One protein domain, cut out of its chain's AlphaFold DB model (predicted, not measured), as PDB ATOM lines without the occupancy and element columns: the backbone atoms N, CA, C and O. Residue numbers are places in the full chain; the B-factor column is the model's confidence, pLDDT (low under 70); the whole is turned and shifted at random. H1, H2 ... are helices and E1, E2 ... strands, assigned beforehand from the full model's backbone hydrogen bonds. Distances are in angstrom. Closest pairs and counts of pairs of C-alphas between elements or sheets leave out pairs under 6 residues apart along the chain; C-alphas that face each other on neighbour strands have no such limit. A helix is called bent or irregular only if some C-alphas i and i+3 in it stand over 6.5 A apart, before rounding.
ATOM      1  N   ILE A   6     -34.620 -32.972 -22.655       62.56
ATOM      2  CA  ILE A   6     -35.556 -32.594 -23.716       62.56
ATOM      3  C   ILE A   6     -36.472 -33.806 -23.932       62.56
ATOM      4  O   ILE A   6     -35.968 -34.941 -23.938       62.56
ATOM      5  N   LYS A   7     -37.797 -33.631 -24.100       60.59
ATOM      6  CA  LYS A   7     -38.619 -34.706 -24.710       60.59
ATOM      7  C   LYS A   7     -38.134 -34.826 -26.151       60.59
ATOM      8  O   LYS A   7     -38.638 -34.153 -27.043       60.59
ATOM      9  N   GLY A   8     -37.070 -35.603 -26.332       54.94
ATOM     10  CA  GLY A   8     -36.360 -35.692 -27.601       54.94
ATOM     11  C   GLY A   8     -37.305 -36.089 -28.719       54.94
ATOM     12  O   GLY A   8     -38.228 -36.844 -28.446       54.94
ATOM     13  N   CYS A   9     -37.052 -35.577 -29.928       50.94
ATOM     14  CA  CYS A   9     -37.598 -35.959 -31.244       50.94
ATOM     15  C   CYS A   9     -39.124 -36.187 -31.379       50.94
ATOM     16  O   CYS A   9     -39.581 -36.513 -32.467       50.94
ATOM     17  N   HIS A  10     -39.905 -36.086 -30.304       52.06
ATOM     18  CA  HIS A  10     -41.320 -36.453 -30.188       52.06
ATOM     19  C   HIS A  10     -42.160 -35.355 -29.516       52.06
ATOM     20  O   HIS A  10     -43.336 -35.544 -29.216       52.06
ATOM     21  N   GLY A  11     -41.537 -34.221 -29.195       60.06
ATOM     22  CA  GLY A  11     -42.219 -33.012 -28.749       60.06
ATOM     23  C   GLY A  11     -42.208 -31.962 -29.852       60.06
ATOM     24  O   GLY A  11     -41.331 -31.981 -30.713       60.06
ATOM     25  N   ASN A  12     -43.140 -31.007 -29.775       65.88
ATOM     26  CA  ASN A  12     -43.225 -29.889 -30.718       65.88
ATOM     27  C   ASN A  12     -41.912 -29.096 -30.823       65.88
ATOM     28  O   ASN A  12     -41.687 -28.492 -31.849       65.88
ATOM     29  N   TYR A  13     -41.032 -29.128 -29.815       68.44
ATOM     30  CA  TYR A  13     -39.737 -28.435 -29.796       68.44
ATOM     31  C   TYR A  13     -38.599 -29.436 -29.582       68.44
ATOM     32  O   TYR A  13     -38.062 -29.585 -28.483       68.44
ATOM     33  N   GLY A  14     -38.306 -30.212 -30.623       72.44
ATOM     34  CA  GLY A  14     -37.308 -31.283 -30.572       72.44
ATOM     35  C   GLY A  14     -35.862 -30.806 -30.714       72.44
ATOM     36  O   GLY A  14     -34.961 -31.548 -30.321       72.44
ATOM     37  N   CYS A  15     -35.637 -29.593 -31.232       85.06
ATOM     38  CA  CYS A  15     -34.305 -29.010 -31.345       85.06
ATOM     39  C   CYS A  15     -33.863 -28.361 -30.025       85.06
ATOM     40  O   CYS A  15     -34.611 -27.620 -29.386       85.06
ATOM     41  N   CYS A  16     -32.621 -28.639 -29.628       82.94
ATOM     42  CA  CYS A  16     -31.989 -28.031 -28.463       82.94
ATOM     43  C   CYS A  16     -31.443 -26.621 -28.739       82.94
ATOM     44  O   CYS A  16     -31.161 -25.891 -27.800       82.94
ATOM     45  N   ARG A  17     -31.305 -26.206 -30.002       85.94
ATOM     46  CA  ARG A  17     -30.654 -24.935 -30.354       85.94
ATOM     47  C   ARG A  17     -31.599 -23.847 -30.825       85.94
ATOM     48  O   ARG A  17     -31.278 -22.681 -30.655       85.94
ATOM     49  N   CYS A  18     -32.781 -24.195 -31.316       90.19
ATOM     50  CA  CYS A  18     -33.784 -23.226 -31.745       90.19
ATOM     51  C   CYS A  18     -35.178 -23.534 -31.198       90.19
ATOM     52  O   CYS A  18     -35.428 -24.555 -30.541       90.19
ATOM     53  N   TYR A  19     -36.090 -22.608 -31.470       89.44
ATOM     54  CA  TYR A  19     -37.519 -22.745 -31.218       89.44
ATOM     55  C   TYR A  19     -38.292 -23.339 -32.398       89.44
ATOM     56  O   TYR A  19     -39.524 -23.374 -32.338       89.44
ATOM     57  N   ASP A  20     -37.604 -23.836 -33.429       87.62
ATOM     58  CA  ASP A  20     -38.260 -24.370 -34.617       87.62
ATOM     59  C   ASP A  20     -39.071 -25.601 -34.231       87.62
ATOM     60  O   ASP A  20     -38.580 -26.582 -33.638       87.62
ATOM     61  N   LYS A  21     -40.369 -25.503 -34.517       82.38
ATOM     62  CA  LYS A  21     -41.295 -26.563 -34.181       82.38
ATOM     63  C   LYS A  21     -41.157 -27.680 -35.196       82.38
ATOM     64  O   LYS A  21     -41.229 -27.441 -36.393       82.38
ATOM     65  N   GLY A  22     -40.990 -28.899 -34.701       81.38
ATOM     66  CA  GLY A  22     -41.100 -30.066 -35.561       81.38
ATOM     67  C   GLY A  22     -42.561 -30.297 -35.924       81.38
ATOM     68  O   GLY A  22     -43.405 -30.394 -35.027       81.38
ATOM     69  N   ASP A  23     -42.850 -30.445 -37.209       84.25
ATOM     70  CA  ASP A  23     -44.142 -30.906 -37.699       84.25
ATOM     71  C   ASP A  23     -44.298 -32.411 -37.478       84.25
ATOM     72  O   ASP A  23     -43.327 -33.133 -37.256       84.25
ATOM     73  N   THR A  24     -45.534 -32.914 -37.522       82.12
ATOM     74  CA  THR A  24     -45.802 -34.355 -37.435       82.12
ATOM     75  C   THR A  24     -46.360 -34.871 -38.756       82.12
ATOM     76  O   THR A  24     -47.483 -34.547 -39.127       82.12
ATOM     77  N   TYR A  25     -45.618 -35.746 -39.434       79.94
ATOM     78  CA  TYR A  25     -46.050 -36.425 -40.653       79.94
ATOM     79  C   TYR A  25     -46.097 -37.941 -40.445       79.94
ATOM     80  O   TYR A  25     -45.105 -38.560 -40.067       79.94
ATOM     81  N   ARG A  26     -47.260 -38.571 -40.675       80.69
ATOM     82  CA  ARG A  26     -47.474 -40.029 -40.495       80.69
ATOM     83  C   ARG A  26     -46.898 -40.575 -39.173       80.69
ATOM     84  O   ARG A  26     -46.267 -41.630 -39.147       80.69
ATOM     85  N   ARG A  27     -47.139 -39.858 -38.064       76.50
ATOM     86  CA  ARG A  27     -46.639 -40.168 -36.703       76.50
ATOM     87  C   ARG A  27     -45.116 -40.050 -36.520       76.50
ATOM     88  O   ARG A  27     -44.587 -40.545 -35.528       76.50
ATOM     89  N   ARG A  28     -44.403 -39.420 -37.453       75.19
ATOM     90  CA  ARG A  28     -42.980 -39.073 -37.340       75.19
ATOM     91  C   ARG A  28     -42.851 -37.563 -37.208       75.19
ATOM     92  O   ARG A  28     -43.619 -36.847 -37.839       75.19
ATOM     93  N   HIS A  29     -41.893 -37.092 -36.419       79.75
ATOM     94  CA  HIS A  29     -41.594 -35.665 -36.378       79.75
ATOM     95  C   HIS A  29     -40.598 -35.288 -37.465       79.75
ATOM     96  O   HIS A  29     -39.629 -36.019 -37.694       79.75
ATOM     97  N   VAL A  30     -40.853 -34.159 -38.111       82.69
ATOM     98  CA  VAL A  30     -40.079 -33.637 -39.233       82.69
ATOM     99  C   VAL A  30     -39.789 -32.153 -39.021       82.69
ATOM    100  O   VAL A  30     -40.566 -31.455 -38.386       82.69
ATOM    101  N   TRP A  31     -38.648 -31.688 -39.511       85.94
ATOM    102  CA  TRP A  31     -38.135 -30.323 -39.399       85.94
ATOM    103  C   TRP A  31     -37.847 -29.788 -40.804       85.94
ATOM    104  O   TRP A  31     -36.683 -29.754 -41.218       85.94
ATOM    105  N   PRO A  32     -38.896 -29.459 -41.582       81.81
ATOM    106  CA  PRO A  32     -38.714 -28.794 -42.864       81.81
ATOM    107  C   PRO A  32     -38.003 -27.458 -42.652       81.81
ATOM    108  O   PRO A  32     -38.130 -26.842 -41.592       81.81
ATOM    109  N   LYS A  33     -37.244 -27.012 -43.653       81.12
ATOM    110  CA  LYS A  33     -36.558 -25.727 -43.590       81.12
ATOM    111  C   LYS A  33     -37.585 -24.608 -43.422       81.12
ATOM    112  O   LYS A  33     -38.502 -24.469 -44.232       81.12
ATOM    113  N   THR A  34     -37.391 -23.799 -42.393       82.12
ATOM    114  CA  THR A  34     -38.125 -22.554 -42.173       82.12
ATOM    115  C   THR A  34     -37.249 -21.368 -42.553       82.12
ATOM    116  O   THR A  34     -36.038 -21.402 -42.350       82.12
ATOM    117  N   ASP A  35     -37.854 -20.302 -43.076       77.62
ATOM    118  CA  ASP A  35     -37.115 -19.078 -43.419       77.62
ATOM    119  C   ASP A  35     -36.637 -18.314 -42.172       77.62
ATOM    120  O   ASP A  35     -35.738 -17.480 -42.251       77.62
ATOM    121  N   THR A  36     -37.226 -18.604 -41.009       78.19
ATOM    122  CA  THR A  36     -36.937 -17.933 -39.743       78.19
ATOM    123  C   THR A  36     -36.638 -18.941 -38.639       78.19
ATOM    124  O   THR A  36     -37.525 -19.377 -37.909       78.19
ATOM    125  N   THR A  37     -35.360 -19.282 -38.477       83.19
ATOM    126  CA  THR A  37     -34.894 -20.036 -37.308       83.19
ATOM    127  C   THR A  37     -34.647 -19.077 -36.148       83.19
ATOM    128  O   THR A  37     -33.865 -18.133 -36.256       83.19
ATOM    129  N   THR A  38     -35.335 -19.292 -35.023       89.25
ATOM    130  CA  THR A  38     -35.124 -18.484 -33.808       89.25
ATOM    131  C   THR A  38     -34.210 -19.240 -32.845       89.25
ATOM    132  O   THR A  38     -34.677 -20.195 -32.208       89.25
ATOM    133  N   PRO A  39     -32.931 -18.849 -32.698       88.38
ATOM    134  CA  PRO A  39     -32.007 -19.536 -31.811       88.38
ATOM    135  C   PRO A  39     -32.379 -19.318 -30.342       88.38
ATOM    136  O   PRO A  39     -32.947 -18.302 -29.932       88.38
ATOM    137  N   ARG A  40     -32.040 -20.300 -29.516       87.56
ATOM    138  CA  ARG A  40     -32.158 -20.236 -28.066       87.56
ATOM    139  C   ARG A  40     -30.939 -19.522 -27.507       87.56
ATOM    140  O   ARG A  40     -29.813 -19.937 -27.739       87.56
ATOM    141  N   THR A  41     -31.170 -18.489 -26.709       87.62
ATOM    142  CA  THR A  41     -30.123 -17.841 -25.906       87.62
ATOM    143  C   THR A  41     -29.977 -18.528 -24.543       87.62
ATOM    144  O   THR A  41     -30.968 -19.104 -24.068       87.62
ATOM    145  N   PRO A  42     -28.823 -18.416 -23.853       85.44
ATOM    146  CA  PRO A  42     -28.639 -18.949 -22.497       85.44
ATOM    147  C   PRO A  42     -29.755 -18.542 -21.518       85.44
ATOM    148  O   PRO A  42     -30.299 -19.377 -20.785       85.44
ATOM    149  N   SER A  43     -30.173 -17.272 -21.556       88.31
ATOM    150  CA  SER A  43     -31.267 -16.747 -20.729       88.31
ATOM    151  C   SER A  43     -32.608 -17.395 -21.072       88.31
ATOM    152  O   SER A  43     -33.379 -17.756 -20.181       88.31
ATOM    153  N   SER A  44     -32.880 -17.601 -22.365       89.75
ATOM    154  CA  SER A  44     -34.117 -18.241 -22.816       89.75
ATOM    155  C   SER A  44     -34.168 -19.730 -22.447       89.75
ATOM    156  O   SER A  44     -35.207 -20.209 -22.001       89.75
ATOM    157  N   VAL A  45     -33.033 -20.438 -22.516       85.62
ATOM    158  CA  VAL A  45     -32.907 -21.834 -22.067       85.62
ATOM    159  C   VAL A  45     -33.130 -21.927 -20.562       85.62
ATOM    160  O   VAL A  45     -33.869 -22.794 -20.106       85.62
ATOM    161  N   THR A  46     -32.543 -21.016 -19.784       85.50
ATOM    162  CA  THR A  46     -32.732 -20.965 -18.326       85.50
ATOM    163  C   THR A  46     -34.201 -20.762 -17.967       85.50
ATOM    164  O   THR A  46     -34.744 -21.484 -17.127       85.50
ATOM    165  N   ARG A  47     -34.878 -19.827 -18.647       89.56
ATOM    166  CA  ARG A  47     -36.323 -19.617 -18.503       89.56
ATOM    167  C   ARG A  47     -37.105 -20.889 -18.832       89.56
ATOM    168  O   ARG A  47     -37.955 -21.300 -18.046       89.56
ATOM    169  N   ASP A  48     -36.805 -21.525 -19.959       88.44
ATOM    170  CA  ASP A  48     -37.506 -22.725 -20.414       88.44
ATOM    171  C   ASP A  48     -37.307 -23.917 -19.470       88.44
ATOM    172  O   ASP A  48     -38.254 -24.655 -19.208       88.44
ATOM    173  N   ILE A  49     -36.108 -24.065 -18.898       85.00
ATOM    174  CA  ILE A  49     -35.794 -25.042 -17.847       85.00
ATOM    175  C   ILE A  49     -36.649 -24.794 -16.601       85.00
ATOM    176  O   ILE A  49     -37.244 -25.737 -16.074       85.00
ATOM    177  N   ASN A  50     -36.703 -23.545 -16.129       87.25
ATOM    178  CA  ASN A  50     -37.411 -23.178 -14.902       87.25
ATOM    179  C   ASN A  50     -38.927 -23.366 -15.048       87.25
ATOM    180  O   ASN A  50     -39.579 -23.882 -14.143       87.25
ATOM    181  N   LEU A  51     -39.473 -22.993 -16.207       88.31
ATOM    182  CA  LEU A  51     -40.905 -23.080 -16.501       88.31
ATOM    183  C   LEU A  51     -41.327 -24.441 -17.081       88.31
ATOM    184  O   LEU A  51     -42.519 -24.721 -17.179       88.31
ATOM    185  N   ARG A  52     -40.367 -25.296 -17.449       86.62
ATOM    186  CA  ARG A  52     -40.576 -26.591 -18.117       86.62
ATOM    187  C   ARG A  52     -41.395 -26.494 -19.410       86.62
ATOM    188  O   ARG A  52     -42.277 -27.318 -19.670       86.62
ATOM    189  N   ILE A  53     -41.109 -25.476 -20.215       87.06
ATOM    190  CA  ILE A  53     -41.797 -25.179 -21.480       87.06
ATOM    191  C   ILE A  53     -40.895 -25.467 -22.685       87.06
ATOM    192  O   ILE A  53     -39.727 -25.822 -22.541       87.06
ATOM    193  N   ASN A  54     -41.455 -25.356 -23.895       84.88
ATOM    194  CA  ASN A  54     -40.719 -25.460 -25.161       84.88
ATOM    195  C   ASN A  54     -39.824 -26.706 -25.265       84.88
ATOM    196  O   ASN A  54     -38.712 -26.651 -25.783       84.88
ATOM    197  N   GLY A  55     -40.304 -27.839 -24.747       80.00
ATOM    198  CA  GLY A  55     -39.618 -29.126 -24.846       80.00
ATOM    199  C   GLY A  55     -38.490 -29.360 -23.838       80.00
ATOM    200  O   GLY A  55     -37.964 -30.473 -23.825       80.00
ATOM    201  N   VAL A  56     -38.152 -28.399 -22.971       81.88
ATOM    202  CA  VAL A  56     -37.085 -28.530 -21.964       81.88
ATOM    203  C   VAL A  56     -37.691 -28.860 -20.594       81.88
ATOM    204  O   VAL A  56     -38.465 -28.081 -20.061       81.88
ATOM    205  N   TYR A  57     -37.364 -30.017 -20.003       78.44
ATOM    206  CA  TYR A  57     -38.020 -30.506 -18.767       78.44
ATOM    207  C   TYR A  57     -37.182 -30.365 -17.493       78.44
ATOM    208  O   TYR A  57     -37.616 -30.788 -16.419       78.44
ATOM    209  N   GLY A  58     -35.979 -29.806 -17.593       79.88
ATOM    210  CA  GLY A  58     -35.130 -29.545 -16.438       79.88
ATOM    211  C   GLY A  58     -33.645 -29.540 -16.772       79.88
ATOM    212  O   GLY A  58     -33.236 -29.910 -17.878       79.88
ATOM    213  N   LYS A  59     -32.851 -29.151 -15.772       75.38
ATOM    214  CA  LYS A  59     -31.391 -29.207 -15.823       75.38
ATOM    215  C   LYS A  59     -30.906 -30.653 -15.927       75.38
ATOM    216  O   LYS A  59     -31.523 -31.583 -15.403       75.38
ATOM    217  N   SER A  60     -29.782 -30.831 -16.603       71.25
ATOM    218  CA  SER A  60     -28.910 -31.986 -16.410       71.25
ATOM    219  C   SER A  60     -27.571 -31.517 -15.838       71.25
ATOM    220  O   SER A  60     -27.247 -30.337 -15.924       71.25
ATOM    221  N   ILE A  61     -26.760 -32.444 -15.336       68.75
ATOM    222  CA  ILE A  61     -25.386 -32.146 -14.903       68.75
ATOM    223  C   ILE A  61     -24.587 -31.462 -16.030       68.75
ATOM    224  O   ILE A  61     -23.869 -30.503 -15.794       68.75
ATOM    225  N   PHE A  62     -24.780 -31.870 -17.287       63.25
ATOM    226  CA  PHE A  62     -24.096 -31.246 -18.424       63.25
ATOM    227  C   PHE A  62     -24.600 -29.836 -18.727       63.25
ATOM    228  O   PHE A  62     -23.838 -29.026 -19.238       63.25
ATOM    229  N   SER A  63     -25.852 -29.524 -18.378       66.69
ATOM    230  CA  SER A  63     -26.398 -28.179 -18.579       66.69
ATOM    231  C   SER A  63     -25.797 -27.121 -17.665       66.69
ATOM    232  O   SER A  63     -25.963 -25.935 -17.925       66.69
ATOM    233  N   GLU A  64     -25.143 -27.560 -16.591       67.88
ATOM    234  CA  GLU A  64     -24.398 -26.696 -15.676       67.88
ATOM    235  C   GLU A  64     -22.980 -26.430 -16.193       67.88
ATOM    236  O   GLU A  64     -22.394 -25.411 -15.852       67.88
ATOM    237  N   ILE A  65     -22.450 -27.328 -17.031       71.62
ATOM    238  CA  ILE A  65     -21.084 -27.265 -17.563       71.62
ATOM    239  C   ILE A  65     -21.050 -26.533 -18.910       71.62
ATOM    240  O   ILE A  65     -20.129 -25.771 -19.175       71.62
ATOM    241  N   CYS A  66     -22.040 -26.768 -19.773       71.44
ATOM    242  CA  CYS A  66     -22.111 -26.186 -21.109       71.44
ATOM    243  C   CYS A  66     -23.556 -25.755 -21.395       71.44
ATOM    244  O   CYS A  66     -24.445 -26.613 -21.365       71.44
ATOM    245  N   PRO A  67     -23.828 -24.457 -21.630       72.38
ATOM    246  CA  PRO A  67     -25.153 -23.982 -22.012       72.38
ATOM    247  C   PRO A  67     -25.628 -24.622 -23.319       72.38
ATOM    248  O   PRO A  67     -24.854 -24.858 -24.239       72.38
ATOM    249  N   MET A  68     -26.935 -24.869 -23.433       72.81
ATOM    250  CA  MET A  68     -27.510 -25.627 -24.556       72.81
ATOM    251  C   MET A  68     -27.331 -24.895 -25.888       72.81
ATOM    252  O   MET A  68     -27.224 -25.524 -26.937       72.81
ATOM    253  N   SER A  69     -27.321 -23.564 -25.817       72.44
ATOM    254  CA  SER A  69     -27.086 -22.653 -26.931       72.44
ATOM    255  C   SER A  69     -25.696 -22.809 -27.543       72.44
ATOM    256  O   SER A  69     -25.535 -22.551 -28.733       72.44
ATOM    257  N   ASP A  70     -24.733 -23.283 -26.751       76.75
ATOM    258  CA  ASP A  70     -23.308 -23.265 -27.082       76.75
ATOM    259  C   ASP A  70     -22.816 -24.656 -27.516       76.75
ATOM    260  O   ASP A  70     -21.651 -24.845 -27.862       76.75
ATOM    261  N   VAL A  71     -23.702 -25.658 -27.505       79.88
ATOM    262  CA  VAL A  71     -23.380 -27.012 -27.959       79.88
ATOM    263  C   VAL A  71     -23.315 -27.029 -29.486       79.88
ATOM    264  O   VAL A  71     -24.342 -26.935 -30.163       79.88
ATOM    265  N   VAL A  72     -22.106 -27.208 -30.013       82.94
ATOM    266  CA  VAL A  72     -21.834 -27.359 -31.449       82.94
ATOM    267  C   VAL A  72     -22.431 -28.664 -31.981       82.94
ATOM    268  O   VAL A  72     -22.458 -29.691 -31.294       82.94
ATOM    269  N   VAL A  73     -22.940 -28.628 -33.213       84.81
ATOM    270  CA  VAL A  73     -23.470 -29.812 -33.892       84.81
ATOM    271  C   VAL A  73     -22.338 -30.779 -34.222       84.81
ATOM    272  O   VAL A  73     -21.377 -30.437 -34.903       84.81
ATOM    273  N   ASP A  74     -22.503 -32.041 -33.830       85.06
ATOM    274  CA  ASP A  74     -21.571 -33.089 -34.232       85.06
ATOM    275  C   ASP A  74     -21.755 -33.456 -35.712       85.06
ATOM    276  O   ASP A  74     -22.639 -34.243 -36.072       85.06
ATOM    277  N   PHE A  75     -20.935 -32.866 -36.579       79.69
ATOM    278  CA  PHE A  75     -21.033 -33.049 -38.024       79.69
ATOM    279  C   PHE A  75     -20.868 -34.512 -38.455       79.69
ATOM    280  O   PHE A  75     -21.715 -35.042 -39.178       79.69
ATOM    281  N   LEU A  76     -19.808 -35.184 -37.988       79.81
ATOM    282  CA  LEU A  76     -19.475 -36.543 -38.435       79.81
ATOM    283  C   LEU A  76     -20.433 -37.596 -37.881       79.81
ATOM    284  O   LEU A  76     -20.546 -38.670 -38.461       79.81
ATOM    285  N   HIS A  77     -21.151 -37.303 -36.799       80.38
ATOM    286  CA  HIS A  77     -22.203 -38.190 -36.314       80.38
ATOM    287  C   HIS A  77     -23.553 -37.908 -36.996       80.38
ATOM    288  O   HIS A  77     -24.332 -38.822 -37.279       80.38
ATOM    289  N   ASN A  78     -23.862 -36.641 -37.293       81.44
ATOM    290  CA  ASN A  78     -25.153 -36.272 -37.877       81.44
ATOM    291  C   ASN A  78     -25.218 -36.454 -39.392       81.44
ATOM    292  O   ASN A  78     -26.287 -36.803 -39.888       81.44
ATOM    293  N   GLY A  79     -24.119 -36.256 -40.119       78.06
ATOM    294  CA  GLY A  79     -24.066 -36.403 -41.575       78.06
ATOM    295  C   GLY A  79     -24.267 -37.849 -42.034       78.06
ATOM    296  O   GLY A  79     -25.326 -38.165 -42.587       78.06
ATOM    297  N   PRO A  80     -23.293 -38.739 -41.765       73.75
ATOM    298  CA  PRO A  80     -23.326 -40.140 -42.175       73.75
ATOM    299  C   PRO A  80     -24.549 -40.876 -41.632       73.75
ATOM    300  O   PRO A  80     -25.276 -41.510 -42.388       73.75
ATOM    301  N   GLU A  81     -24.830 -40.761 -40.331       72.81
ATOM    302  CA  GLU A  81     -25.922 -41.512 -39.705       72.81
ATOM    303  C   GLU A  81     -27.304 -40.852 -39.831       72.81
ATOM    304  O   GLU A  81     -28.296 -41.409 -39.349       72.81
ATOM    305  N   GLY A  82     -27.375 -39.638 -40.377       76.06
ATOM    306  CA  GLY A  82     -28.611 -38.881 -40.532       76.06
ATOM    307  C   GLY A  82     -29.116 -38.911 -41.971       76.06
ATOM    308  O   GLY A  82     -29.611 -39.951 -42.414       76.06
ATOM    309  N   PRO A  83     -29.062 -37.782 -42.701       71.44
ATOM    310  CA  PRO A  83     -29.625 -37.701 -44.038       71.44
ATOM    311  C   PRO A  83     -28.924 -38.637 -45.025       71.44
ATOM    312  O   PRO A  83     -29.622 -39.232 -45.834       71.44
ATOM    313  N   ILE A  84     -27.604 -38.855 -44.935       72.25
ATOM    314  CA  ILE A  84     -26.879 -39.727 -45.881       72.25
ATOM    315  C   ILE A  84     -27.352 -41.176 -45.756       72.25
ATOM    316  O   ILE A  84     -27.795 -41.768 -46.739       72.25
ATOM    317  N   LYS A  85     -27.337 -41.737 -44.543       74.50
ATOM    318  CA  LYS A  85     -27.881 -43.075 -44.287       74.50
ATOM    319  C   LYS A  85     -29.322 -43.205 -44.771       74.50
ATOM    320  O   LYS A  85     -29.658 -44.214 -45.380       74.50
ATOM    321  N   ARG A  86     -30.160 -42.191 -44.538       70.75
ATOM    322  CA  ARG A  86     -31.560 -42.217 -44.973       70.75
ATOM    323  C   ARG A  86     -31.694 -42.202 -46.497       70.75
ATOM    324  O   ARG A  86     -32.452 -43.004 -47.030       70.75
ATOM    325  N   ILE A  87     -30.905 -41.377 -47.187       69.81
ATOM    326  CA  ILE A  87     -30.814 -41.372 -48.653       69.81
ATOM    327  C   ILE A  87     -30.412 -42.761 -49.153       69.81
ATOM    328  O   ILE A  87     -31.051 -43.274 -50.063       69.81
ATOM    329  N   ILE A  88     -29.403 -43.397 -48.551       65.44
ATOM    330  CA  ILE A  88     -28.949 -44.743 -48.935       65.44
ATOM    331  C   ILE A  88     -30.054 -45.786 -48.696       65.44
ATOM    332  O   ILE A  88     -30.366 -46.571 -49.590       65.44
ATOM    333  N   GLU A  89     -30.673 -45.792 -47.514       68.75
ATOM    334  CA  GLU A  89     -31.745 -46.735 -47.165       68.75
ATOM    335  C   GLU A  89     -32.948 -46.623 -48.110       68.75
ATOM    336  O   GLU A  89     -33.530 -47.648 -48.473       68.75
ATOM    337  N   GLU A  90     -33.298 -45.403 -48.518       65.31
ATOM    338  CA  GLU A  90     -34.429 -45.121 -49.405       65.31
ATOM    339  C   GLU A  90     -34.084 -45.346 -50.883       65.31
ATOM    340  O   GLU A  90     -34.884 -45.930 -51.610       65.31
ATOM    341  N   THR A  91     -32.878 -44.973 -51.321       59.84
ATOM    342  CA  THR A  91     -32.418 -45.143 -52.713       59.84
ATOM    343  C   THR A  91     -32.199 -46.611 -53.056       59.84
ATOM    344  O   THR A  91     -32.582 -47.067 -54.130       59.84
ATOM    345  N   PHE A  92     -31.587 -47.371 -52.146       59.72
ATOM    346  CA  PHE A  92     -31.211 -48.761 -52.405       59.72
ATOM    347  C   PHE A  92     -32.184 -49.780 -51.800       59.72
ATOM    348  O   PHE A  92     -31.966 -50.982 -51.933       59.72
ATOM    349  N   GLY A  93     -33.245 -49.334 -51.115       59.31
ATOM    350  CA  GLY A  93     -34.237 -50.222 -50.499       59.31
ATOM    351  C   GLY A  93     -33.655 -51.169 -49.439       59.31
ATOM    352  O   GLY A  93     -34.239 -52.212 -49.154       59.31
ATOM    353  N   ILE A  94     -32.498 -50.830 -48.855       55.38
ATOM    354  CA  ILE A  94     -31.730 -51.706 -47.942       55.38
ATOM    355  C   ILE A  94     -32.459 -51.903 -46.602       55.38
ATOM    356  O   ILE A  94     -32.233 -52.879 -45.883       55.38
ATOM    357  N   SER A  95     -33.411 -51.026 -46.273       51.88
ATOM    358  CA  SER A  95     -34.361 -51.282 -45.194       51.88
ATOM    359  C   SER A  95     -35.280 -52.438 -45.620       51.88
ATOM    360  O   SER A  95     -36.209 -52.244 -46.405       51.88
ATOM    361  N   GLY A  96     -35.048 -53.634 -45.068       46.66
ATOM    362  CA  GLY A  96     -35.762 -54.888 -45.367       46.66
ATOM    363  C   GLY A  96     -37.272 -54.923 -45.065       46.66
ATOM    364  O   GLY A  96     -37.805 -55.987 -44.763       46.66
ATOM    365  N   LYS A  97     -37.976 -53.783 -45.098       47.22
ATOM    366  CA  LYS A  97     -39.423 -53.659 -44.881       47.22
ATOM    367  C   LYS A  97     -40.165 -52.692 -45.821       47.22
ATOM    368  O   LYS A  97     -41.298 -52.343 -45.507       47.22
ATOM    369  N   SER A  98     -39.619 -52.268 -46.965       41.72
ATOM    370  CA  SER A  98     -40.419 -51.474 -47.919       41.72
ATOM    371  C   SER A  98     -40.042 -51.715 -49.380       41.72
ATOM    372  O   SER A  98     -38.937 -51.416 -49.808       41.72
ATOM    373  N   THR A  99     -41.012 -52.211 -50.143       37.16
ATOM    374  CA  THR A  99     -41.009 -52.509 -51.585       37.16
ATOM    375  C   THR A  99     -41.169 -51.272 -52.481       37.16
ATOM    376  O   THR A  99     -41.667 -51.381 -53.599       37.16
ATOM    377  N   ALA A 100     -40.785 -50.080 -52.026       40.50
ATOM    378  CA  ALA A 100     -40.815 -48.890 -52.873       40.50
ATOM    379  C   ALA A 100     -39.459 -48.734 -53.572       40.50
ATOM    380  O   ALA A 100     -38.551 -48.106 -53.041       40.50
ATOM    381  N   SER A 101     -39.317 -49.329 -54.757       37.78
ATOM    382  CA  SER A 101     -38.202 -49.040 -55.659       37.78
ATOM    383  C   SER A 101     -38.222 -47.551 -56.016       37.78
ATOM    384  O   SER A 101     -39.130 -47.099 -56.717       37.78
ATOM    385  N   TRP A 102     -37.251 -46.789 -55.522       42.56
ATOM    386  CA  TRP A 102     -37.066 -45.381 -55.854       42.56
ATOM    387  C   TRP A 102     -36.000 -45.238 -56.944       42.56
ATOM    388  O   TRP A 102     -34.829 -45.508 -56.692       42.56
ATOM    389  N   PRO A 103     -36.344 -44.756 -58.146       43.00
ATOM    390  CA  PRO A 103     -35.390 -44.085 -59.000       43.00
ATOM    391  C   PRO A 103     -35.547 -42.583 -58.752       43.00
ATOM    392  O   PRO A 103     -36.426 -41.950 -59.340       43.00
ATOM    393  N   ILE A 104     -34.705 -41.985 -57.902       48.25
ATOM    394  CA  ILE A 104     -34.564 -40.523 -57.910       48.25
ATOM    395  C   ILE A 104     -33.918 -40.164 -59.244       48.25
ATOM    396  O   ILE A 104     -32.699 -40.144 -59.393       48.25
ATOM    397  N   ARG A 105     -34.743 -39.895 -60.253       48.22
ATOM    398  CA  ARG A 105     -34.316 -39.065 -61.368       48.22
ATOM    399  C   ARG A 105     -34.428 -37.635 -60.869       48.22
ATOM    400  O   ARG A 105     -35.529 -37.093 -60.826       48.22
ATOM    401  N   LEU A 106     -33.299 -37.051 -60.465       45.62
ATOM    402  CA  LEU A 106     -33.217 -35.601 -60.319       45.62
ATOM    403  C   LEU A 106     -33.742 -35.005 -61.625       45.62
ATOM    404  O   LEU A 106     -33.264 -35.372 -62.703       45.62
ATOM    405  N   ARG A 107     -34.772 -34.156 -61.558       57.12
ATOM    406  CA  ARG A 107     -35.243 -33.499 -62.779       57.12
ATOM    407  C   ARG A 107     -34.089 -32.654 -63.289       57.12
ATOM    408  O   ARG A 107     -33.389 -32.026 -62.498       57.12
ATOM    409  N   GLN A 108     -33.916 -32.607 -64.603       67.12
ATOM    410  CA  GLN A 108     -32.874 -31.797 -65.230       67.12
ATOM    411  C   GLN A 108     -32.902 -30.343 -64.717       67.12
ATOM    412  O   GLN A 108     -31.858 -29.783 -64.413       67.12
ATOM    413  N   ALA A 109     -34.094 -29.785 -64.481       66.81
ATOM    414  CA  ALA A 109     -34.269 -28.458 -63.889       66.81
ATOM    415  C   ALA A 109     -33.725 -28.327 -62.452       66.81
ATOM    416  O   ALA A 109     -33.217 -27.268 -62.092       66.81
ATOM    417  N   ASP A 110     -33.821 -29.381 -61.632       54.38
ATOM    418  CA  ASP A 110     -33.271 -29.393 -60.272       54.38
ATOM    419  C   ASP A 110     -31.740 -29.532 -60.324       54.38
ATOM    420  O   ASP A 110     -31.044 -28.836 -59.593       54.38
ATOM    421  N   VAL A 111     -31.201 -30.347 -61.243       61.41
ATOM    422  CA  VAL A 111     -29.750 -30.438 -61.500       61.41
ATOM    423  C   VAL A 111     -29.198 -29.096 -61.975       61.41
ATOM    424  O   VAL A 111     -28.210 -28.614 -61.435       61.41
ATOM    425  N   GLU A 112     -29.862 -28.449 -62.932       69.81
ATOM    426  CA  GLU A 112     -29.506 -27.115 -63.426       69.81
ATOM    427  C   GLU A 112     -29.678 -26.035 -62.361       69.81
ATOM    428  O   GLU A 112     -28.974 -25.030 -62.379       69.81
ATOM    429  N   LEU A 113     -30.622 -26.198 -61.433       63.34
ATOM    430  CA  LEU A 113     -30.751 -25.313 -60.283       63.34
ATOM    431  C   LEU A 113     -29.563 -25.493 -59.337       63.34
ATOM    432  O   LEU A 113     -28.962 -24.492 -58.970       63.34
ATOM    433  N   VAL A 114     -29.195 -26.728 -58.984       55.41
ATOM    434  CA  VAL A 114     -28.013 -27.014 -58.156       55.41
ATOM    435  C   VAL A 114     -26.751 -26.490 -58.833       55.41
ATOM    436  O   VAL A 114     -25.987 -25.765 -58.210       55.41
ATOM    437  N   ASP A 115     -26.561 -26.776 -60.118       61.66
ATOM    438  CA  ASP A 115     -25.412 -26.319 -60.899       61.66
ATOM    439  C   ASP A 115     -25.368 -24.786 -61.010       61.66
ATOM    440  O   ASP A 115     -24.329 -24.180 -60.755       61.66
ATOM    441  N   ARG A 116     -26.499 -24.117 -61.283       65.69
ATOM    442  CA  ARG A 116     -26.572 -22.645 -61.254       65.69
ATOM    443  C   ARG A 116     -26.297 -22.085 -59.870       65.69
ATOM    444  O   ARG A 116     -25.601 -21.078 -59.783       65.69
ATOM    445  N   LEU A 117     -26.822 -22.702 -58.812       53.06
ATOM    446  CA  LEU A 117     -26.584 -22.283 -57.433       53.06
ATOM    447  C   LEU A 117     -25.107 -22.427 -57.086       53.06
ATOM    448  O   LEU A 117     -24.563 -21.464 -56.564       53.06
ATOM    449  N   LEU A 118     -24.459 -23.541 -57.454       53.66
ATOM    450  CA  LEU A 118     -23.020 -23.812 -57.297       53.66
ATOM    451  C   LEU A 118     -22.139 -22.847 -58.115       53.66
ATOM    452  O   LEU A 118     -21.092 -22.396 -57.652       53.66
ATOM    453  N   LYS A 119     -22.572 -22.474 -59.324       58.56
ATOM    454  CA  LYS A 119     -21.868 -21.514 -60.193       58.56
ATOM    455  C   LYS A 119     -22.027 -20.068 -59.731       58.56
ATOM    456  O   LYS A 119     -21.043 -19.341 -59.666       58.56
ATOM    457  N   THR A 120     -23.236 -19.642 -59.360       53.75
ATOM    458  CA  THR A 120     -23.475 -18.308 -58.765       53.75
ATOM    459  C   THR A 120     -22.823 -18.177 -57.404       53.75
ATOM    460  O   THR A 120     -22.358 -17.093 -57.055       53.75
ATOM    461  N   THR A 121     -22.682 -19.288 -56.672       47.75
ATOM    462  CA  THR A 121     -21.714 -19.336 -55.591       47.75
ATOM    463  C   THR A 121     -20.331 -19.048 -56.177       47.75
ATOM    464  O   THR A 121     -19.778 -17.986 -55.883       47.75
ATOM    465  N   ALA A 122     -19.730 -19.945 -56.950       47.84
ATOM    466  CA  ALA A 122     -18.327 -19.835 -57.363       47.84
ATOM    467  C   ALA A 122     -17.933 -18.484 -58.013       47.84
ATOM    468  O   ALA A 122     -16.765 -18.110 -57.962       47.84
ATOM    469  N   MET A 123     -18.886 -17.738 -58.587       41.91
ATOM    470  CA  MET A 123     -18.632 -16.539 -59.392       41.91
ATOM    471  C   MET A 123     -19.006 -15.188 -58.762       41.91
ATOM    472  O   MET A 123     -18.835 -14.170 -59.434       41.91
ATOM    473  N   ASN A 124     -19.470 -15.113 -57.506       44.88
ATOM    474  CA  ASN A 124     -19.732 -13.805 -56.889       44.88
ATOM    475  C   ASN A 124     -18.415 -13.018 -56.709       44.88
ATOM    476  O   ASN A 124     -17.558 -13.322 -55.878       44.88
ATOM    477  N   SER A 125     -18.258 -11.995 -57.543       41.44
ATOM    478  CA  SER A 125     -17.026 -11.297 -57.926       41.44
ATOM    479  C   SER A 125     -16.354 -10.438 -56.848       41.44
ATOM    480  O   SER A 125     -15.333  -9.810 -57.131       41.44
ATOM    481  N   ASN A 126     -16.858 -10.449 -55.611       46.72
ATOM    482  CA  ASN A 126     -16.127  -9.914 -54.455       46.72
ATOM    483  C   ASN A 126     -14.980 -10.848 -54.018       46.72
ATOM    484  O   ASN A 126     -14.093 -10.435 -53.281       46.72
ATOM    485  N   ALA A 127     -14.919 -12.067 -54.565       46.53
ATOM    486  CA  ALA A 127     -13.828 -13.028 -54.399       46.53
ATOM    487  C   ALA A 127     -12.508 -12.641 -55.113       46.53
ATOM    488  O   ALA A 127     -11.701 -13.513 -55.430       46.53
ATOM    489  N   ARG A 128     -12.239 -11.351 -55.381       47.25
ATOM    490  CA  ARG A 128     -10.912 -10.921 -55.876       47.25
ATOM    491  C   ARG A 128      -9.790 -11.199 -54.863       47.25
ATOM    492  O   ARG A 128      -8.640 -11.229 -55.278       47.25
ATOM    493  N   GLY A 129     -10.128 -11.436 -53.591       54.09
ATOM    494  CA  GLY A 129      -9.197 -11.874 -52.546       54.09
ATOM    495  C   GLY A 129      -9.144 -13.387 -52.301       54.09
ATOM    496  O   GLY A 129      -8.305 -13.830 -51.526       54.09
ATOM    497  N   ALA A 130     -10.005 -14.194 -52.938       56.12
ATOM    498  CA  ALA A 130      -9.940 -15.643 -52.767       56.12
ATOM    499  C   ALA A 130      -8.731 -16.195 -53.551       56.12
ATOM    500  O   ALA A 130      -8.587 -15.877 -54.738       56.12
ATOM    501  N   PRO A 131      -7.869 -17.008 -52.921       54.47
ATOM    502  CA  PRO A 131      -6.681 -17.544 -53.560       54.47
ATOM    503  C   PRO A 131      -7.106 -18.451 -54.710       54.47
ATOM    504  O   PRO A 131      -7.950 -19.336 -54.552       54.47
ATOM    505  N   ARG A 132      -6.532 -18.218 -55.888       62.53
ATOM    506  CA  ARG A 132      -6.812 -18.999 -57.100       62.53
ATOM    507  C   ARG A 132      -5.789 -20.111 -57.294       62.53
ATOM    508  O   ARG A 132      -6.063 -21.069 -58.011       62.53
ATOM    509  N   ALA A 133      -4.634 -19.986 -56.647       66.62
ATOM    510  CA  ALA A 133      -3.568 -20.970 -56.624       66.62
ATOM    511  C   ALA A 133      -2.997 -21.148 -55.208       66.62
ATOM    512  O   ALA A 133      -3.078 -20.260 -54.361       66.62
ATOM    513  N   LEU A 134      -2.338 -22.285 -54.967       53.31
ATOM    514  CA  LEU A 134      -1.624 -22.556 -53.710       53.31
ATOM    515  C   LEU A 134      -0.536 -21.510 -53.406       53.31
ATOM    516  O   LEU A 134      -0.247 -21.235 -52.244       53.31
ATOM    517  N   SER A 135       0.055 -20.902 -54.439       60.12
ATOM    518  CA  SER A 135       1.014 -19.802 -54.290       60.12
ATOM    519  C   SER A 135       0.398 -18.560 -53.650       60.12
ATOM    520  O   SER A 135       1.091 -17.857 -52.921       60.12
ATOM    521  N   ASP A 136      -0.890 -18.308 -53.889       59.81
ATOM    522  CA  ASP A 136      -1.591 -17.154 -53.326       59.81
ATOM    523  C   ASP A 136      -1.747 -17.341 -51.816       59.81
ATOM    524  O   ASP A 136      -1.429 -16.435 -51.058       59.81
ATOM    525  N   ILE A 137      -2.110 -18.557 -51.385       66.50
ATOM    526  CA  ILE A 137      -2.192 -18.955 -49.970       66.50
ATOM    527  C   ILE A 137      -0.831 -18.802 -49.284       66.50
ATOM    528  O   ILE A 137      -0.737 -18.246 -48.197       66.50
ATOM    529  N   ARG A 138       0.254 -19.250 -49.929       64.88
ATOM    530  CA  ARG A 138       1.609 -19.176 -49.355       64.88
ATOM    531  C   ARG A 138       2.076 -17.740 -49.089       64.88
ATOM    532  O   ARG A 138       2.890 -17.529 -48.194       64.88
ATOM    533  N   ASN A 139       1.585 -16.783 -49.870       70.62
ATOM    534  CA  ASN A 139       1.969 -15.377 -49.780       70.62
ATOM    535  C   ASN A 139       0.993 -14.538 -48.939       70.62
ATOM    536  O   ASN A 139       1.196 -13.331 -48.807       70.62
ATOM    537  N   MET A 140      -0.059 -15.147 -48.385       73.69
ATOM    538  CA  MET A 140      -0.995 -14.453 -47.507       73.69
ATOM    539  C   MET A 140      -0.357 -14.165 -46.151       73.69
ATOM    540  O   MET A 140       0.259 -15.029 -45.528       73.69
ATOM    541  N   ASN A 141      -0.545 -12.943 -45.664       79.00
ATOM    542  CA  ASN A 141      -0.270 -12.618 -44.270       79.00
ATOM    543  C   ASN A 141      -1.391 -13.152 -43.354       79.00
ATOM    544  O   ASN A 141      -2.453 -13.566 -43.820       79.00
ATOM    545  N   GLY A 142      -1.167 -13.127 -42.036       67.50
ATOM    546  CA  GLY A 142      -2.135 -13.650 -41.063       67.50
ATOM    547  C   GLY A 142      -3.535 -13.032 -41.185       67.50
ATOM    548  O   GLY A 142      -4.526 -13.750 -41.105       67.50
ATOM    549  N   THR A 143      -3.634 -11.728 -41.459       72.38
ATOM    550  CA  THR A 143      -4.922 -11.041 -41.650       72.38
ATOM    551  C   THR A 143      -5.655 -11.547 -42.891       72.38
ATOM    552  O   THR A 143      -6.841 -11.849 -42.817       72.38
ATOM    553  N   GLN A 144      -4.950 -11.713 -44.012       71.25
ATOM    554  CA  GLN A 144      -5.520 -12.243 -45.256       71.25
ATOM    555  C   GLN A 144      -5.975 -13.697 -45.103       71.25
ATOM    556  O   GLN A 144      -7.009 -14.079 -45.646       71.25
ATOM    557  N   PHE A 145      -5.244 -14.503 -44.328       69.31
ATOM    558  CA  PHE A 145      -5.676 -15.854 -43.970       69.31
ATOM    559  C   PHE A 145      -6.964 -15.850 -43.144       69.31
ATOM    560  O   PHE A 145      -7.848 -16.661 -43.403       69.31
ATOM    561  N   MET A 146      -7.097 -14.935 -42.179       69.25
ATOM    562  CA  MET A 146      -8.326 -14.802 -41.392       69.25
ATOM    563  C   MET A 146      -9.511 -14.349 -42.252       69.25
ATOM    564  O   MET A 146     -10.607 -14.879 -42.109       69.25
ATOM    565  N   GLU A 147      -9.302 -13.393 -43.161       72.75
ATOM    566  CA  GLU A 147     -10.330 -12.965 -44.118       72.75
ATOM    567  C   GLU A 147     -10.755 -14.114 -45.040       72.75
ATOM    568  O   GLU A 147     -11.946 -14.290 -45.304       72.75
ATOM    569  N   LEU A 148      -9.795 -14.927 -45.491       74.12
ATOM    570  CA  LEU A 148     -10.064 -16.122 -46.279       74.12
ATOM    571  C   LEU A 148     -10.864 -17.163 -45.488       74.12
ATOM    572  O   LEU A 148     -11.818 -17.715 -46.026       74.12
ATOM    573  N   ASP A 149     -10.500 -17.430 -44.235       71.12
ATOM    574  CA  ASP A 149     -11.202 -18.394 -43.381       71.12
ATOM    575  C   ASP A 149     -12.658 -17.975 -43.131       71.12
ATOM    576  O   ASP A 149     -13.580 -18.765 -43.347       71.12
ATOM    577  N   VAL A 150     -12.883 -16.697 -42.797       74.94
ATOM    578  CA  VAL A 150     -14.233 -16.125 -42.669       74.94
ATOM    579  C   VAL A 150     -15.007 -16.288 -43.976       74.94
ATOM    580  O   VAL A 150     -16.135 -16.782 -43.962       74.94
ATOM    581  N   TRP A 151     -14.392 -15.953 -45.115       81.06
ATOM    582  CA  TRP A 151     -15.024 -16.098 -46.425       81.06
ATOM    583  C   TRP A 151     -15.385 -17.557 -46.750       81.06
ATOM    584  O   TRP A 151     -16.477 -17.819 -47.259       81.06
ATOM    585  N   ILE A 152     -14.507 -18.519 -46.441       75.69
ATOM    586  CA  ILE A 152     -14.764 -19.956 -46.626       75.69
ATOM    587  C   ILE A 152     -15.926 -20.403 -45.736       75.69
ATOM    588  O   ILE A 152     -16.844 -21.068 -46.225       75.69
ATOM    589  N   CYS A 153     -15.918 -20.023 -44.458       78.12
ATOM    590  CA  CYS A 153     -16.961 -20.380 -43.501       78.12
ATOM    591  C   CYS A 153     -18.327 -19.820 -43.912       78.12
ATOM    592  O   CYS A 153     -19.303 -20.573 -43.965       78.12
ATOM    593  N   GLU A 154     -18.392 -18.544 -44.306       82.25
ATOM    594  CA  GLU A 154     -19.597 -17.924 -44.876       82.25
ATOM    595  C   GLU A 154     -20.114 -18.697 -46.086       82.25
ATOM    596  O   GLU A 154     -21.323 -18.892 -46.265       82.25
ATOM    597  N   ARG A 155     -19.195 -19.207 -46.909       80.94
ATOM    598  CA  ARG A 155     -19.552 -19.972 -48.094       80.94
ATOM    599  C   ARG A 155     -20.100 -21.340 -47.814       80.94
ATOM    600  O   ARG A 155     -21.121 -21.713 -48.392       80.94
ATOM    601  N   LEU A 156     -19.419 -22.083 -46.958       78.06
ATOM    602  CA  LEU A 156     -19.851 -23.406 -46.554       78.06
ATOM    603  C   LEU A 156     -21.202 -23.320 -45.845       78.06
ATOM    604  O   LEU A 156     -22.095 -24.102 -46.164       78.06
ATOM    605  N   ALA A 157     -21.399 -22.318 -44.985       82.75
ATOM    606  CA  ALA A 157     -22.678 -22.059 -44.338       82.75
ATOM    607  C   ALA A 157     -23.806 -21.825 -45.357       82.75
ATOM    608  O   ALA A 157     -24.846 -22.485 -45.298       82.75
ATOM    609  N   TRP A 158     -23.587 -20.956 -46.351       85.56
ATOM    610  CA  TRP A 158     -24.569 -20.723 -47.414       85.56
ATOM    611  C   TRP A 158     -24.869 -21.991 -48.229       85.56
ATOM    612  O   TRP A 158     -26.029 -22.269 -48.550       85.56
ATOM    613  N   ILE A 159     -23.839 -22.781 -48.557       83.12
ATOM    614  CA  ILE A 159     -23.995 -24.045 -49.293       83.12
ATOM    615  C   ILE A 159     -24.852 -25.015 -48.480       83.12
ATOM    616  O   ILE A 159     -25.807 -25.567 -49.021       83.12
ATOM    617  N   LEU A 160     -24.573 -25.189 -47.187       85.06
ATOM    618  CA  LEU A 160     -25.349 -26.066 -46.310       85.06
ATOM    619  C   LEU A 160     -26.813 -25.627 -46.209       85.06
ATOM    620  O   LEU A 160     -27.706 -26.448 -46.409       85.06
ATOM    621  N   GLN A 161     -27.081 -24.334 -46.014       86.19
ATOM    622  CA  GLN A 161     -28.453 -23.812 -46.003       86.19
ATOM    623  C   GLN A 161     -29.168 -24.044 -47.340       86.19
ATOM    624  O   GLN A 161     -30.370 -24.334 -47.377       86.19
ATOM    625  N   THR A 162     -28.450 -23.914 -48.453       83.69
ATOM    626  CA  THR A 162     -28.983 -24.168 -49.796       83.69
ATOM    627  C   THR A 162     -29.298 -25.652 -49.981       83.69
ATOM    628  O   THR A 162     -30.396 -25.997 -50.426       83.69
ATOM    629  N   LEU A 163     -28.393 -26.535 -49.547       84.44
ATOM    630  CA  LEU A 163     -28.592 -27.984 -49.529       84.44
ATOM    631  C   LEU A 163     -29.771 -28.395 -48.642       84.44
ATOM    632  O   LEU A 163     -30.512 -29.286 -49.038       84.44
ATOM    633  N   SER A 164     -30.012 -27.713 -47.517       87.94
ATOM    634  CA  SER A 164     -31.202 -27.926 -46.678       87.94
ATOM    635  C   SER A 164     -32.495 -27.774 -47.483       87.94
ATOM    636  O   SER A 164     -33.371 -28.636 -47.440       87.94
ATOM    637  N   GLY A 165     -32.595 -26.699 -48.275       85.44
ATOM    638  CA  GLY A 165     -33.772 -26.419 -49.099       85.44
ATOM    639  C   GLY A 165     -33.882 -27.326 -50.327       85.44
ATOM    640  O   GLY A 165     -34.983 -27.710 -50.714       85.44
ATOM    641  N   ILE A 166     -32.752 -27.697 -50.937       83.81
ATOM    642  CA  ILE A 166     -32.721 -28.687 -52.023       83.81
ATOM    643  C   ILE A 166     -33.170 -30.054 -51.502       83.81
ATOM    644  O   ILE A 166     -33.979 -30.708 -52.153       83.81
ATOM    645  N   PHE A 167     -32.694 -30.465 -50.325       86.69
ATOM    646  CA  PHE A 167     -33.092 -31.716 -49.687       86.69
ATOM    647  C   PHE A 167     -34.614 -31.767 -49.514       86.69
ATOM    648  O   PHE A 167     -35.252 -32.713 -49.967       86.69
ATOM    649  N   ASP A 168     -35.218 -30.721 -48.952       86.06
ATOM    650  CA  ASP A 168     -36.671 -30.683 -48.753       86.06
ATOM    651  C   ASP A 168     -37.449 -30.737 -50.074       86.06
ATOM    652  O   ASP A 168     -38.473 -31.412 -50.159       86.06
ATOM    653  N   LYS A 169     -36.941 -30.097 -51.138       83.88
ATOM    654  CA  LYS A 169     -37.554 -30.147 -52.477       83.88
ATOM    655  C   LYS A 169     -37.435 -31.513 -53.152       83.88
ATOM    656  O   LYS A 169     -38.354 -31.906 -53.864       83.88
ATOM    657  N   LEU A 170     -36.302 -32.194 -52.986       81.12
ATOM    658  CA  LEU A 170     -36.018 -33.462 -53.660       81.12
ATOM    659  C   LEU A 170     -36.650 -34.653 -52.950       81.12
ATOM    660  O   LEU A 170     -37.204 -35.533 -53.602       81.12
ATOM    661  N   PHE A 171     -36.538 -34.687 -51.625       80.56
ATOM    662  CA  PHE A 171     -37.008 -35.813 -50.828       80.56
ATOM    663  C   PHE A 171     -38.432 -35.580 -50.327       80.56
ATOM    664  O   PHE A 171     -39.195 -36.533 -50.247       80.56
ATOM    665  N   GLY A 172     -38.816 -34.330 -50.067       84.50
ATOM    666  CA  GLY A 172     -40.083 -33.965 -49.438       84.50
ATOM    667  C   GLY A 172     -39.904 -33.618 -47.960       84.50
ATOM    668  O   GLY A 172     -39.035 -34.155 -47.262       84.50
ATOM    669  N   ASN A 173     -40.760 -32.725 -47.456       85.44
ATOM    670  CA  ASN A 173     -40.734 -32.252 -46.067       85.44
ATOM    671  C   ASN A 173     -40.867 -33.401 -45.052       85.44
ATOM    672  O   ASN A 173     -40.357 -33.318 -43.936       85.44
ATOM    673  N   GLU A 174     -41.507 -34.508 -45.428       82.75
ATOM    674  CA  GLU A 174     -41.675 -35.685 -44.581       82.75
ATOM    675  C   GLU A 174     -40.368 -36.462 -44.296       82.75
ATOM    676  O   GLU A 174     -40.317 -37.344 -43.422       82.75
ATOM    677  N   PHE A 175     -39.294 -36.138 -45.017       82.25
ATOM    678  CA  PHE A 175     -37.972 -36.739 -44.846       82.25
ATOM    679  C   PHE A 175     -37.005 -35.862 -44.050       82.25
ATOM    680  O   PHE A 175     -35.958 -36.355 -43.616       82.25
ATOM    681  N   ALA A 176     -37.379 -34.613 -43.769       86.62
ATOM    682  CA  ALA A 176     -36.571 -33.656 -43.029       86.62
ATOM    683  C   ALA A 176     -36.452 -34.065 -41.548       86.62
ATOM    684  O   ALA A 176     -37.266 -33.715 -40.706       86.62
ATOM    685  N   THR A 177     -35.467 -34.896 -41.204       88.12
ATOM    686  CA  THR A 177     -35.253 -35.333 -39.810       88.12
ATOM    687  C   THR A 177     -34.652 -34.229 -38.943       88.12
ATOM    688  O   THR A 177     -34.053 -33.283 -39.444       88.12
ATOM    689  N   ILE A 178     -34.676 -34.416 -37.621       87.50
ATOM    690  CA  ILE A 178     -33.904 -33.557 -36.712       87.50
ATOM    691  C   ILE A 178     -32.397 -33.558 -37.039       87.50
ATOM    692  O   ILE A 178     -31.757 -32.520 -36.944       87.50
ATOM    693  N   LYS A 179     -31.830 -34.691 -37.493       89.06
ATOM    694  CA  LYS A 179     -30.416 -34.765 -37.903       89.06
ATOM    695  C   LYS A 179     -30.146 -33.942 -39.167       89.06
ATOM    696  O   LYS A 179     -29.097 -33.326 -39.252       89.06
ATOM    697  N   LYS A 180     -31.092 -33.896 -40.115       90.62
ATOM    698  CA  LYS A 180     -31.039 -33.012 -41.298       90.62
ATOM    699  C   LYS A 180     -31.006 -31.548 -40.862       90.62
ATOM    700  O   LYS A 180     -30.134 -30.812 -41.303       90.62
ATOM    701  N   HIS A 181     -31.916 -31.163 -39.971       91.00
ATOM    702  CA  HIS A 181     -31.990 -29.807 -39.429       91.00
ATOM    703  C   HIS A 181     -30.699 -29.404 -38.697       91.00
ATOM    704  O   HIS A 181     -30.122 -28.358 -38.976       91.00
ATOM    705  N   TRP A 182     -30.161 -30.278 -37.840       90.31
ATOM    706  CA  TRP A 182     -28.858 -30.043 -37.214       90.31
ATOM    707  C   TRP A 182     -27.729 -29.929 -38.244       90.31
ATOM    708  O   TRP A 182     -26.924 -29.009 -38.158       90.31
ATOM    709  N   LEU A 183     -27.681 -30.833 -39.226       88.75
ATOM    710  CA  LEU A 183     -26.589 -30.918 -40.197       88.75
ATOM    711  C   LEU A 183     -26.524 -29.748 -41.176       88.75
ATOM    712  O   LEU A 183     -25.427 -29.378 -41.582       88.75
ATOM    713  N   PHE A 184     -27.665 -29.244 -41.637       88.94
ATOM    714  CA  PHE A 184     -27.676 -28.219 -42.676       88.94
ATOM    715  C   PHE A 184     -27.976 -26.824 -42.142       88.94
ATOM    716  O   PHE A 184     -27.419 -25.863 -42.664       88.94
ATOM    717  N   ASP A 185     -28.818 -26.705 -41.114       89.44
ATOM    718  CA  ASP A 185     -29.237 -25.397 -40.609       89.44
ATOM    719  C   ASP A 185     -28.291 -24.959 -39.479       89.44
ATOM    720  O   ASP A 185     -27.515 -24.020 -39.640       89.44
ATOM    721  N   HIS A 186     -28.240 -25.708 -38.375       90.62
ATOM    722  CA  HIS A 186     -27.406 -25.328 -37.225       90.62
ATOM    723  C   HIS A 186     -25.904 -25.473 -37.455       90.62
ATOM    724  O   HIS A 186     -25.114 -24.721 -36.898       90.62
ATOM    725  N   HIS A 187     -25.487 -26.409 -38.295       87.81
ATOM    726  CA  HIS A 187     -24.083 -26.523 -38.663       87.81
ATOM    727  C   HIS A 187     -23.612 -25.345 -39.535       87.81
ATOM    728  O   HIS A 187     -22.466 -24.916 -39.428       87.81
ATOM    729  N   ALA A 188     -24.497 -24.786 -40.370       87.44
ATOM    730  CA  ALA A 188     -24.198 -23.552 -41.088       87.44
ATOM    731  C   ALA A 188     -24.016 -22.382 -40.112       87.44
ATOM    732  O   ALA A 188     -23.096 -21.587 -40.276       87.44
ATOM    733  N   GLU A 189     -24.847 -22.304 -39.069       87.50
ATOM    734  CA  GLU A 189     -24.672 -21.326 -37.988       87.50
ATOM    735  C   GLU A 189     -23.349 -21.538 -37.236       87.50
ATOM    736  O   GLU A 189     -22.649 -20.567 -36.955       87.50
ATOM    737  N   ASP A 190     -22.970 -22.791 -36.961       85.94
ATOM    738  CA  ASP A 190     -21.703 -23.116 -36.297       85.94
ATOM    739  C   ASP A 190     -20.489 -22.701 -37.115       85.94
ATOM    740  O   ASP A 190     -19.550 -22.162 -36.541       85.94
ATOM    741  N   LEU A 191     -20.515 -22.891 -38.435       81.44
ATOM    742  CA  LEU A 191     -19.443 -22.423 -39.314       81.44
ATOM    743  C   LEU A 191     -19.259 -20.908 -39.218       81.44
ATOM    744  O   LEU A 191     -18.135 -20.426 -39.119       81.44
ATOM    745  N   LEU A 192     -20.361 -20.157 -39.197       84.44
ATOM    746  CA  LEU A 192     -20.328 -18.697 -39.102       84.44
ATOM    747  C   LEU A 192     -19.848 -18.199 -37.733       84.44
ATOM    748  O   LEU A 192     -19.207 -17.154 -37.647       84.44
ATOM    749  N   GLN A 193     -20.193 -18.911 -36.659       83.62
ATOM    750  CA  GLN A 193     -19.893 -18.482 -35.290       83.62
ATOM    751  C   GLN A 193     -18.534 -18.980 -34.791       83.62
ATOM    752  O   GLN A 193     -17.815 -18.235 -34.125       83.62
ATOM    753  N   ASN A 194     -18.202 -20.233 -35.099       79.38
ATOM    754  CA  ASN A 194     -17.124 -20.991 -34.467       79.38
ATOM    755  C   ASN A 194     -16.038 -21.454 -35.454       79.38
ATOM    756  O   ASN A 194     -15.045 -22.024 -35.011       79.38
ATOM    757  N   GLY A 195     -16.198 -21.219 -36.761       80.12
ATOM    758  CA  GLY A 195     -15.285 -21.739 -37.782       80.12
ATOM    759  C   GLY A 195     -15.517 -23.228 -38.057       80.12
ATOM    760  O   GLY A 195     -16.622 -23.728 -37.854       80.12
ATOM    761  N   ALA A 196     -14.496 -23.948 -38.532       71.56
ATOM    762  CA  ALA A 196     -14.601 -25.343 -38.976       71.56
ATOM    763  C   ALA A 196     -14.973 -26.321 -37.832       71.56
ATOM    764  O   ALA A 196     -14.123 -26.751 -37.053       71.56
ATOM    765  N   PRO A 197     -16.226 -26.796 -37.747       60.66
ATOM    766  CA  PRO A 197     -16.706 -27.560 -36.596       60.66
ATOM    767  C   PRO A 197     -16.416 -29.061 -36.730       60.66
ATOM    768  O   PRO A 197     -16.738 -29.841 -35.837       60.66
ATOM    769  N   GLN A 198     -15.771 -29.490 -37.821       63.25
ATOM    770  CA  GLN A 198     -15.234 -30.846 -37.955       63.25
ATOM    771  C   GLN A 198     -14.215 -31.145 -36.850       63.25
ATOM    772  O   GLN A 198     -14.187 -32.260 -36.328       63.25
ATOM    773  N   GLU A 199     -13.449 -30.134 -36.437       65.94
ATOM    774  CA  GLU A 199     -12.526 -30.221 -35.302       65.94
ATOM    775  C   GLU A 199     -13.260 -30.387 -33.963       65.94
ATOM    776  O   GLU A 199     -12.720 -30.947 -33.010       65.94
TER     777      GLU A 199
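This is residues 6 to 199 of the 640 residues of an uncharacterized protein of Ancylostoma caninum (UniProt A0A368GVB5). A helical hairpin, long H6 and shorter H7, makes the core, with H3 packed on H7 and H4 running beside H6 across a gap. Beyond it, a loop-rich part holds the small strand hairpin E1 and E2 and, farther out, the short helices H1 and H2. The printed part has 194 residues, with seven named helices and two named strands in the order E1, E2, H1, H2, H3, H4, H5, H6, H7; of the 106 residues in named elements helices hold 100, the class being mostly helix, and the sheet E1 - E2 is antiparallel. It is only just compact, close to loose, with a radius of gyration of the C-alphas of 19.4 A and spans of 53 by 48 by 27 A.

E1, residues 23 to 25, begins at C-alpha 23 (-44.142, -30.906, -37.699); E2 is residues 28 to 30. H1 is residues 42 to 51, 14.3 A, and H2 61 to 65. H3, residues 75 to 91, 22.2 A, is irregular: C-alphas 80 and 83 are 7.0 A apart. H4 is residues 108 to 123, 21.7 A; H5 134 to 138; H6 142 to 171, 42.5 A. H7, residues 178 to 194, 21.1 A, has a kink of 36 degrees near residue 188 and ends at C-alpha 194 (-17.124, -20.991, -34.467).

In the hairpin E1 and E2, N 23 and O 30 are within hydrogen-bond range, 2.8 A. H1 and H2 touch no helix. H3 and H7 touch, closest at the C-alphas of Gly 82 and Lys 179, 5.2 A, opposite ways at a shallow tilt of 34 degrees, only just short of steep. H4 and H6 are close but not clearly touching, C-alphas of Thr 121 and Arg 155 closest at 7.8 A; so are H5 and H6, Ile 137 and Phe 145, 7.6 A. H6, with residues 150 to 164 alone, touches H7 in a helical hairpin, C-alphas of Ala 157 and Ala 188 closest at 3.9 A. Every O i to N i+4 pair is within hydrogen-bond range in H1, H4, H5 and H6, but 0 of 1 in H2, with 2 of 2 O i to N i+3 pairs, 8 of 13 in H3 and 10 of 13 in H7.

The farthest C-alphas, of Thr 99 and Asn 141, are 57.5 A apart. The printed part has no cut; the links E2 to H1 and H3 to H4 are long. The mean pLDDT of the printed part is 72.8, with residues 87 to 138 among those under 70.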